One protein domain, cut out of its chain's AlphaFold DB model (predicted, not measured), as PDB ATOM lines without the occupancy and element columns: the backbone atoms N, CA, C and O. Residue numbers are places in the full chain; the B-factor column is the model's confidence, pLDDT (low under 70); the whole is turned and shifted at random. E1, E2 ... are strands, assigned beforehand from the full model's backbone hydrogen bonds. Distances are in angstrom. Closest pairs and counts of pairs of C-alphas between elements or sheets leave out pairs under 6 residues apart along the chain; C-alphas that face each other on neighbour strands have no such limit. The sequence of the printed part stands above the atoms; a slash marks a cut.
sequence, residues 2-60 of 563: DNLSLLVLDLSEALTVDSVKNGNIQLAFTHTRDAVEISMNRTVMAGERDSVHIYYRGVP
ATOM      1  N   ASP A   2     160.316 192.026 238.861       76.56
ATOM      2  CA  ASP A   2     158.919 192.097 238.443       76.56
ATOM      3  C   ASP A   2     158.049 191.177 239.310       76.56
ATOM      4  O   ASP A   2     158.556 190.376 240.100       76.56
ATOM      5  N   ASN A   3     156.731 191.303 239.179       85.12
ATOM      6  CA  ASN A   3     155.781 190.411 239.836       85.12
ATOM      7  C   ASN A   3     155.975 188.961 239.346       85.12
ATOM      8  O   ASN A   3     156.066 188.723 238.141       85.12
ATOM      9  N   LEU A   4     155.999 187.988 240.261       90.75
ATOM     10  CA  LEU A   4     156.352 186.593 239.976       90.75
ATOM     11  C   LEU A   4     155.122 185.677 240.058       90.75
ATOM     12  O   LEU A   4     154.588 185.436 241.138       90.75
ATOM     13  N   SER A   5     154.681 185.136 238.922       94.19
ATOM     14  CA  SER A   5     153.652 184.078 238.850       94.19
ATOM     15  C   SER A   5     154.214 182.703 238.469       94.19
ATOM     16  O   SER A   5     153.549 181.689 238.674       94.19
ATOM     17  N   LEU A   6     155.430 182.665 237.923       95.44
ATOM     18  CA  LEU A   6     156.139 181.462 237.501       95.44
ATOM     19  C   LEU A   6     157.577 181.538 238.016       95.44
ATOM     20  O   LEU A   6     158.296 182.475 237.675       95.44
ATOM     21  N   LEU A   7     157.994 180.561 238.815       95.38
ATOM     22  CA  LEU A   7     159.377 180.415 239.258       95.38
ATOM     23  C   LEU A   7     160.051 179.316 238.436       95.38
ATOM     24  O   LEU A   7     159.592 178.182 238.444       95.38
ATOM     25  N   VAL A   8     161.148 179.643 237.759       95.88
ATOM     26  CA  VAL A   8     161.954 178.669 237.007       95.88
ATOM     27  C   VAL A   8     163.276 178.455 237.733       95.88
ATOM     28  O   VAL A   8     163.951 179.439 238.029       95.88
ATOM     29  N   LEU A   9     163.643 177.214 238.026       97.06
ATOM     30  CA  LEU A   9     164.946 176.844 238.587       97.06
ATOM     31  C   LEU A   9     165.588 175.772 237.712       97.06
ATOM     32  O   LEU A   9     164.888 174.923 237.175       97.06
ATOM     33  N   ASP A  10     166.903 175.796 237.607       97.50
ATOM     34  CA  ASP A  10     167.687 174.808 236.883       97.50
ATOM     35  C   ASP A  10     167.909 173.578 237.776       97.50
ATOM     36  O   ASP A  10     168.294 173.698 238.944       97.50
ATOM     37  N   LEU A  11     167.638 172.393 237.231       97.69
ATOM     38  CA  LEU A  11     167.878 171.091 237.852       97.69
ATOM     39  C   LEU A  11     167.988 170.037 236.751       97.69
ATOM     40  O   LEU A  11     167.062 169.903 235.953       97.69
ATOM     41  N   SER A  12     169.049 169.232 236.754       96.75
ATOM     42  CA  SER A  12     169.220 168.174 235.756       96.75
ATOM     43  C   SER A  12     168.037 167.193 235.719       96.75
ATOM     44  O   SER A  12     167.569 166.739 236.765       96.75
ATOM     45  N   GLU A  13     167.599 166.793 234.520       96.06
ATOM     46  CA  GLU A  13     166.584 165.740 234.309       96.06
ATOM     47  C   GLU A  13     166.997 164.360 234.854       96.06
ATOM     48  O   GLU A  13     166.156 163.473 235.006       96.06
ATOM     49  N   ALA A  14     168.276 164.159 235.191       95.62
ATOM     50  CA  ALA A  14     168.734 162.959 235.891       95.62
ATOM     51  C   ALA A  14     168.151 162.837 237.317       95.62
ATOM     52  O   ALA A  14     168.133 161.747 237.896       95.62
ATOM     53  N   LEU A  15     167.665 163.943 237.889       97.50
ATOM     54  CA  LEU A  15     167.015 163.990 239.192       97.50
ATOM     55  C   LEU A  15     165.498 164.066 239.024       97.50
ATOM     56  O   LEU A  15     164.977 164.824 238.222       97.50
ATOM     57  N   THR A  16     164.758 163.292 239.813       97.94
ATOM     58  CA  THR A  16     163.292 163.313 239.800       97.94
ATOM     59  C   THR A  16     162.775 164.263 240.872       97.94
ATOM     60  O   THR A  16     163.048 164.061 242.058       97.94
ATOM     61  N   VAL A  17     161.994 165.269 240.477       98.44
ATOM     62  CA  VAL A  17     161.232 166.113 241.410       98.44
ATOM     63  C   VAL A  17     159.967 165.370 241.842       98.44
ATOM     64  O   VAL A  17     159.079 165.109 241.035       98.44
ATOM     65  N   ASP A  18     159.869 165.035 243.129       97.50
ATOM     66  CA  ASP A  18     158.723 164.321 243.698       97.50
ATOM     67  C   ASP A  18     157.555 165.276 244.002       97.50
ATOM     68  O   ASP A  18     156.393 164.951 243.760       97.50
ATOM     69  N   SER A  19     157.838 166.449 244.583       97.94
ATOM     70  CA  SER A  19     156.804 167.444 244.900       97.94
ATOM     71  C   SER A  19     157.367 168.849 245.113       97.94
ATOM     72  O   SER A  19     158.480 169.016 245.611       97.94
ATOM     73  N   VAL A  20     156.553 169.864 244.804       98.38
ATOM     74  CA  VAL A  20     156.829 171.276 245.109       98.38
ATOM     75  C   VAL A  20     155.716 171.852 245.984       98.38
ATOM     76  O   VAL A  20     154.537 171.669 245.684       98.38
ATOM     77  N   LYS A  21     156.066 172.547 247.072       98.00
ATOM     78  CA  LYS A  21     155.102 173.089 248.045       98.00
ATOM     79  C   LYS A  21     155.378 174.544 248.417       98.00
ATOM     80  O   LYS A  21     156.526 174.930 248.599       98.00
ATOM     81  N   ASN A  22     154.320 175.319 248.632       96.00
ATOM     82  CA  ASN A  22     154.344 176.628 249.290       96.00
ATOM     83  C   ASN A  22     153.633 176.491 250.644       96.00
ATOM     84  O   ASN A  22     152.416 176.311 250.706       96.00
ATOM     85  N   GLY A  23     154.400 176.451 251.738       91.06
ATOM     86  CA  GLY A  23     153.889 175.983 253.029       91.06
ATOM     87  C   GLY A  23     153.301 174.569 252.917       91.06
ATOM     88  O   GLY A  23     153.996 173.632 252.530       91.06
ATOM     89  N   ASN A  24     152.008 174.422 253.213       92.44
ATOM     90  CA  ASN A  24     151.279 173.152 253.083       92.44
ATOM     91  C   ASN A  24     150.576 172.977 251.724       92.44
ATOM     92  O   ASN A  24     149.966 171.935 251.485       92.44
ATOM     93  N   ILE A  25     150.618 173.984 250.848       95.94
ATOM     94  CA  ILE A  25     149.923 173.971 249.558       95.94
ATOM     95  C   ILE A  25     150.817 173.299 248.520       95.94
ATOM     96  O   ILE A  25     151.948 173.731 248.299       95.94
ATOM     97  N   GLN A  26     150.301 172.262 247.862       97.88
ATOM     98  CA  GLN A  26     150.960 171.636 246.718       97.88
ATOM     99  C   GLN A  26     150.904 172.578 245.509       97.88
ATOM    100  O   GLN A  26     149.825 173.036 245.134       97.88
ATOM    101  N   LEU A  27     152.055 172.847 244.898       97.94
ATOM    102  CA  LEU A  27     152.156 173.622 243.665       97.94
ATOM    103  C   LEU A  27     152.242 172.695 242.451       97.94
ATOM    104  O   LEU A  27     152.795 171.592 242.528       97.94
ATOM    105  N   ALA A  28     151.696 173.165 241.330       97.75
ATOM    106  CA  ALA A  28     151.894 172.537 240.033       97.75
ATOM    107  C   ALA A  28     153.291 172.885 239.509       97.75
ATOM    108  O   ALA A  28     153.733 174.033 239.615       97.75
ATOM    109  N   PHE A  29     153.973 171.897 238.935       98.25
ATOM    110  CA  PHE A  29     155.278 172.089 238.324       98.25
ATOM    111  C   PHE A  29     155.447 171.196 237.093       98.25
ATOM    112  O   PHE A  29     154.772 170.174 236.959       98.25
ATOM    113  N   THR A  30     156.380 171.572 236.226       98.12
ATOM    114  CA  THR A  30     156.929 170.718 235.169       98.12
ATOM    115  C   THR A  30     158.440 170.664 235.307       98.12
ATOM    116  O   THR A  30     159.055 171.646 235.711       98.12
ATOM    117  N   HIS A  31     159.041 169.525 234.971       98.00
ATOM    118  CA  HIS A  31     160.491 169.367 234.929       98.00
ATOM    119  C   HIS A  31     160.880 168.808 233.568       98.00
ATOM    120  O   HIS A  31     160.592 167.649 233.277       98.00
ATOM    121  N   THR A  32     161.437 169.664 232.714       94.75
ATOM    122  CA  THR A  32     161.874 169.294 231.360       94.75
ATOM    123  C   THR A  32     163.045 170.165 230.929       94.75
ATOM    124  O   THR A  32     163.061 171.347 231.268       94.75
ATOM    125  N   ARG A  33     163.958 169.633 230.111       93.25
ATOM    126  CA  ARG A  33     165.144 170.321 229.575       93.25
ATOM    127  C   ARG A  33     165.947 171.016 230.673       93.25
ATOM    128  O   ARG A  33     166.239 172.203 230.577       93.25
ATOM    129  N   ASP A  34     166.215 170.260 231.729       96.25
ATOM    130  CA  ASP A  34     166.943 170.687 232.921       96.25
ATOM    131  C   ASP A  34     166.346 171.900 233.669       96.25
ATOM    132  O   ASP A  34     167.033 172.561 234.445       96.25
ATOM    133  N   ALA A  35     165.054 172.186 233.474       97.38
ATOM    134  CA  ALA A  35     164.354 173.291 234.122       97.38
ATOM    135  C   ALA A  35     163.107 172.813 234.878       97.38
ATOM    136  O   ALA A  35     162.254 172.109 234.330       97.38
ATOM    137  N   VAL A  36     162.984 173.235 236.136       98.19
ATOM    138  CA  VAL A  36     161.808 173.067 236.994       98.19
ATOM    139  C   VAL A  36     161.000 174.358 236.960       98.19
ATOM    140  O   VAL A  36     161.364 175.358 237.581       98.19
ATOM    141  N   GLU A  37     159.888 174.336 236.235       98.06
ATOM    142  CA  GLU A  37     158.954 175.453 236.134       98.06
ATOM    143  C   GLU A  37     157.823 175.265 237.149       98.06
ATOM    144  O   GLU A  37     157.065 174.298 237.084       98.06
ATOM    145  N   ILE A  38     157.710 176.181 238.108       98.12
ATOM    146  CA  ILE A  38     156.795 176.114 239.249       98.12
ATOM    147  C   ILE A  38     155.745 177.210 239.099       98.12
ATOM    148  O   ILE A  38     156.053 178.403 239.167       98.12
ATOM    149  N   SER A  39     154.484 176.810 238.939       97.06
ATOM    150  CA  SER A  39     153.358 177.744 238.923       97.06
ATOM    151  C   SER A  39     153.029 178.177 240.349       97.06
ATOM    152  O   SER A  39     152.621 177.359 241.179       97.06
ATOM    153  N   MET A  40     153.201 179.466 240.643       95.81
ATOM    154  CA  MET A  40     152.904 180.016 241.966       95.81
ATOM    155  C   MET A  40     151.386 180.028 242.202       95.81
ATOM    156  O   MET A  40     150.602 180.287 241.291       95.81
ATOM    157  N   ASN A  41     150.948 179.769 243.437       93.06
ATOM    158  CA  ASN A  41     149.521 179.777 243.812       93.06
ATOM    159  C   ASN A  41     148.889 181.183 243.797       93.06
ATOM    160  O   ASN A  41     147.667 181.320 243.848       93.06
ATOM    161  N   ARG A  42     149.726 182.219 243.740       93.00
ATOM    162  CA  ARG A  42     149.377 183.625 243.557       93.00
ATOM    163  C   ARG A  42     150.563 184.348 242.931       93.00
ATOM    164  O   ARG A  42     151.694 183.872 242.992       93.00
ATOM    165  N   THR A  43     150.317 185.536 242.402       94.31
ATOM    166  CA  THR A  43     151.394 186.441 242.009       94.31
ATOM    167  C   THR A  43     152.088 186.993 243.255       94.31
ATOM    168  O   THR A  43     151.440 187.632 244.085       94.31
ATOM    169  N   VAL A  44     153.391 186.747 243.385       93.94
ATOM    170  CA  VAL A  44     154.243 187.345 244.423       93.94
ATOM    171  C   VAL A  44     154.667 188.727 243.945       93.94
ATOM    172  O   VAL A  44     155.222 188.867 242.852       93.94
ATOM    173  N   MET A  45     154.364 189.759 244.726       94.31
ATOM    174  CA  MET A  45     154.630 191.139 244.318       94.31
ATOM    175  C   MET A  45     156.107 191.496 244.503       94.31
ATOM    176  O   MET A  45     156.790 190.968 245.381       94.31
ATOM    177  N   ALA A  46     156.612 192.437 243.704       91.88
ATOM    178  CA  ALA A  46     157.971 192.944 243.870       91.88
ATOM    179  C   ALA A  46     158.232 193.433 245.314       91.88
ATOM    180  O   ALA A  46     157.486 194.253 245.846       91.88
ATOM    181  N   GLY A  47     159.305 192.938 245.941       90.38
ATOM    182  CA  GLY A  47     159.675 193.263 247.328       90.38
ATOM    183  C   GLY A  47     159.005 192.388 248.394       90.38
ATOM    184  O   GLY A  47     159.355 192.488 249.570       90.38
ATOM    185  N   GLU A  48     158.083 191.508 248.005       93.06
ATOM    186  CA  GLU A  48     157.474 190.531 248.897       93.06
ATOM    187  C   GLU A  48     158.376 189.300 249.088       93.06
ATOM    188  O   GLU A  48     159.056 188.854 248.164       93.06
ATOM    189  N   ARG A  49     158.379 188.733 250.302       92.12
ATOM    190  CA  ARG A  49     159.043 187.458 250.597       92.12
ATOM    191  C   ARG A  49     158.046 186.315 250.477       92.12
ATOM    192  O   ARG A  49     156.973 186.373 251.070       92.12
ATOM    193  N   ASP A  50     158.451 185.254 249.797       93.56
ATOM    194  CA  ASP A  50     157.713 183.997 249.730       93.56
ATOM    195  C   ASP A  50     158.685 182.808 249.832       93.56
ATOM    196  O   ASP A  50     159.898 182.994 249.951       93.56
ATOM    197  N   SER A  51     158.168 181.581 249.834       94.25
ATOM    198  CA  SER A  51     158.975 180.364 249.947       94.25
ATOM    199  C   SER A  51     158.440 179.222 249.089       94.25
ATOM    200  O   SER A  51     157.232 179.050 248.931       94.25
ATOM    201  N   VAL A  52     159.343 178.387 248.586       96.75
ATOM    202  CA  VAL A  52     159.009 177.104 247.964       96.75
ATOM    203  C   VAL A  52     159.877 176.012 248.574       96.75
ATOM    204  O   VAL A  52     161.048 176.230 248.873       96.75
ATOM    205  N   HIS A  53     159.296 174.836 248.775       97.62
ATOM    206  CA  HIS A  53     159.995 173.627 249.194       97.62
ATOM    207  C   HIS A  53     159.931 172.632 248.044       97.62
ATOM    208  O   HIS A  53     158.839 172.277 247.600       97.62
ATOM    209  N   ILE A  54     161.093 172.200 247.566       98.19
ATOM    210  CA  ILE A  54     161.227 171.273 246.445       98.19
ATOM    211  C   ILE A  54     161.813 169.981 246.997       98.19
ATOM    212  O   ILE A  54     162.896 169.983 247.578       98.19
ATOM    213  N   TYR A  55     161.080 168.887 246.833       98.25
ATOM    214  CA  TYR A  55     161.519 167.549 247.205       98.25
ATOM    215  C   TYR A  55     161.920 166.818 245.934       98.25
ATOM    216  O   TYR A  55     161.118 166.716 245.004       98.25
ATOM    217  N   TYR A  56     163.151 166.329 245.891       98.06
ATOM    218  CA  TYR A  56     163.716 165.652 244.735       98.06
ATOM    219  C   TYR A  56     164.684 164.558 245.185       98.06
ATOM    220  O   TYR A  56     165.156 164.554 246.325       98.06
ATOM    221  N   ARG A  57     164.965 163.616 244.288       97.69
ATOM    222  CA  ARG A  57     165.864 162.482 244.530       97.69
ATOM    223  C   ARG A  57     166.450 161.966 243.226       97.69
ATOM    224  O   ARG A  57     165.903 162.200 242.153       97.69
ATOM    225  N   GLY A  58     167.525 161.202 243.327       95.69
ATOM    226  CA  GLY A  58     168.158 160.559 242.184       95.69
ATOM    227  C   GLY A  58     169.655 160.422 242.389       95.69
ATOM    228  O   GLY A  58     170.167 160.652 243.486       95.69
ATOM    229  N   VAL A  59     170.341 160.034 241.320       94.12
ATOM    230  CA  VAL A  59     171.801 160.023 241.253       94.12
ATOM    231  C   VAL A  59     172.205 161.194 240.360       94.12
ATOM    232  O   VAL A  59     171.838 161.176 239.185       94.12
ATOM    233  N   PRO A  60     172.911 162.205 240.894       93.81
ATOM    234  CA  PRO A  60     173.422 163.312 240.095       93.81
ATOM    235  C   PRO A  60     174.224 162.816 238.885       93.81
ATOM    236  O   PRO A  60     174.961 161.828 239.006       93.81
TER     237      PRO A  60
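What this domain is: This is residues 2 to 60 of the 563 residues of the protein "Aminopeptidase N" of Chitinophagaceae bacterium (UniProt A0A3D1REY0). The model shows a single antiparallel sheet of five strands, strongly twisted and curled like part of a barrel, left open between its edge strands E1 and E5. The bends of E2 and E4 go with this curl, and the link of residues 45 to 52 runs from the end of E4 to E5 at the other edge. The printed part has 59 residues with five named strands, E1 to E5 along the chain, and no named helix; the sheet's order is E1, E4, E3, E2, E5, and the class is all strand. It is compact, with a radius of gyration of the C-alphas of 11.9 A, and only just elongated, spanning 35 by 23 by 15 A.

How they stand to each other: Start inside the sheet with E3, residues 25 to 32, and E4, residues 35 to 44, an antiparallel hairpin at 148 degrees; C-alphas 36 and 31 face each other at 4.4 A, and N 30 and O 37 are 2.9 A apart, within hydrogen-bond range. E3 also forms a hairpin with E2, residues 15 to 22, antiparallel at 149 degrees, with C-alphas 26 and 21 facing each other at 4.6 A and N 27 and O 20 at 2.9 A. The pairing is staggered: E3 pairs with E2 over residues 25 to 27 and with E4 over residues 28 to 32. E2, E3 and E4 make a meander, each strand the antiparallel neighbour of the one before. Look beside E4 for E1, residues 4 to 10, an edge strand, antiparallel at 159 degrees, with C-alphas 8 and 37 facing each other at 4.5 A and N 36 and O 9 at 2.7 A. Look beside E2 for E5, residues 53 to 58, the other edge strand, antiparallel at 168 degrees, with C-alphas 17 and 56 facing each other at 4.2 A and N 18 and O 55 at 2.8 A. E1 to E4 and E2 to E5 each make a Greek key, four strands in a row of which three are a meander and the first is the antiparallel neighbour of the fourth. E1 and E5 are apart.

Where its parts are: Find C-alpha 4 at (156.352, 186.593, 239.976); from there E1 runs 16.6 A to C-alpha 10. E2 covers 20.5 A and bends by 56 degrees at residue 18. E3 is the longest in space at 22.3 A, while E4, the longest by residues, covers 20.1 A and bends by 94 degrees at residue 41. E5 runs 16.9 A and ends at C-alpha 58, at (168.158, 160.559, 242.184).

The domain as a whole: The two C-alphas farthest apart, those of Gly 47 and Val 59, are 35.9 A apart. The printed part has no cut; the links E1 to E2, E2 to E3 and E3 to E4 are tight, and E4 to E5, with 8 residues, is short. The mean pLDDT of the printed part is 95.4, and no printed residue is under 70.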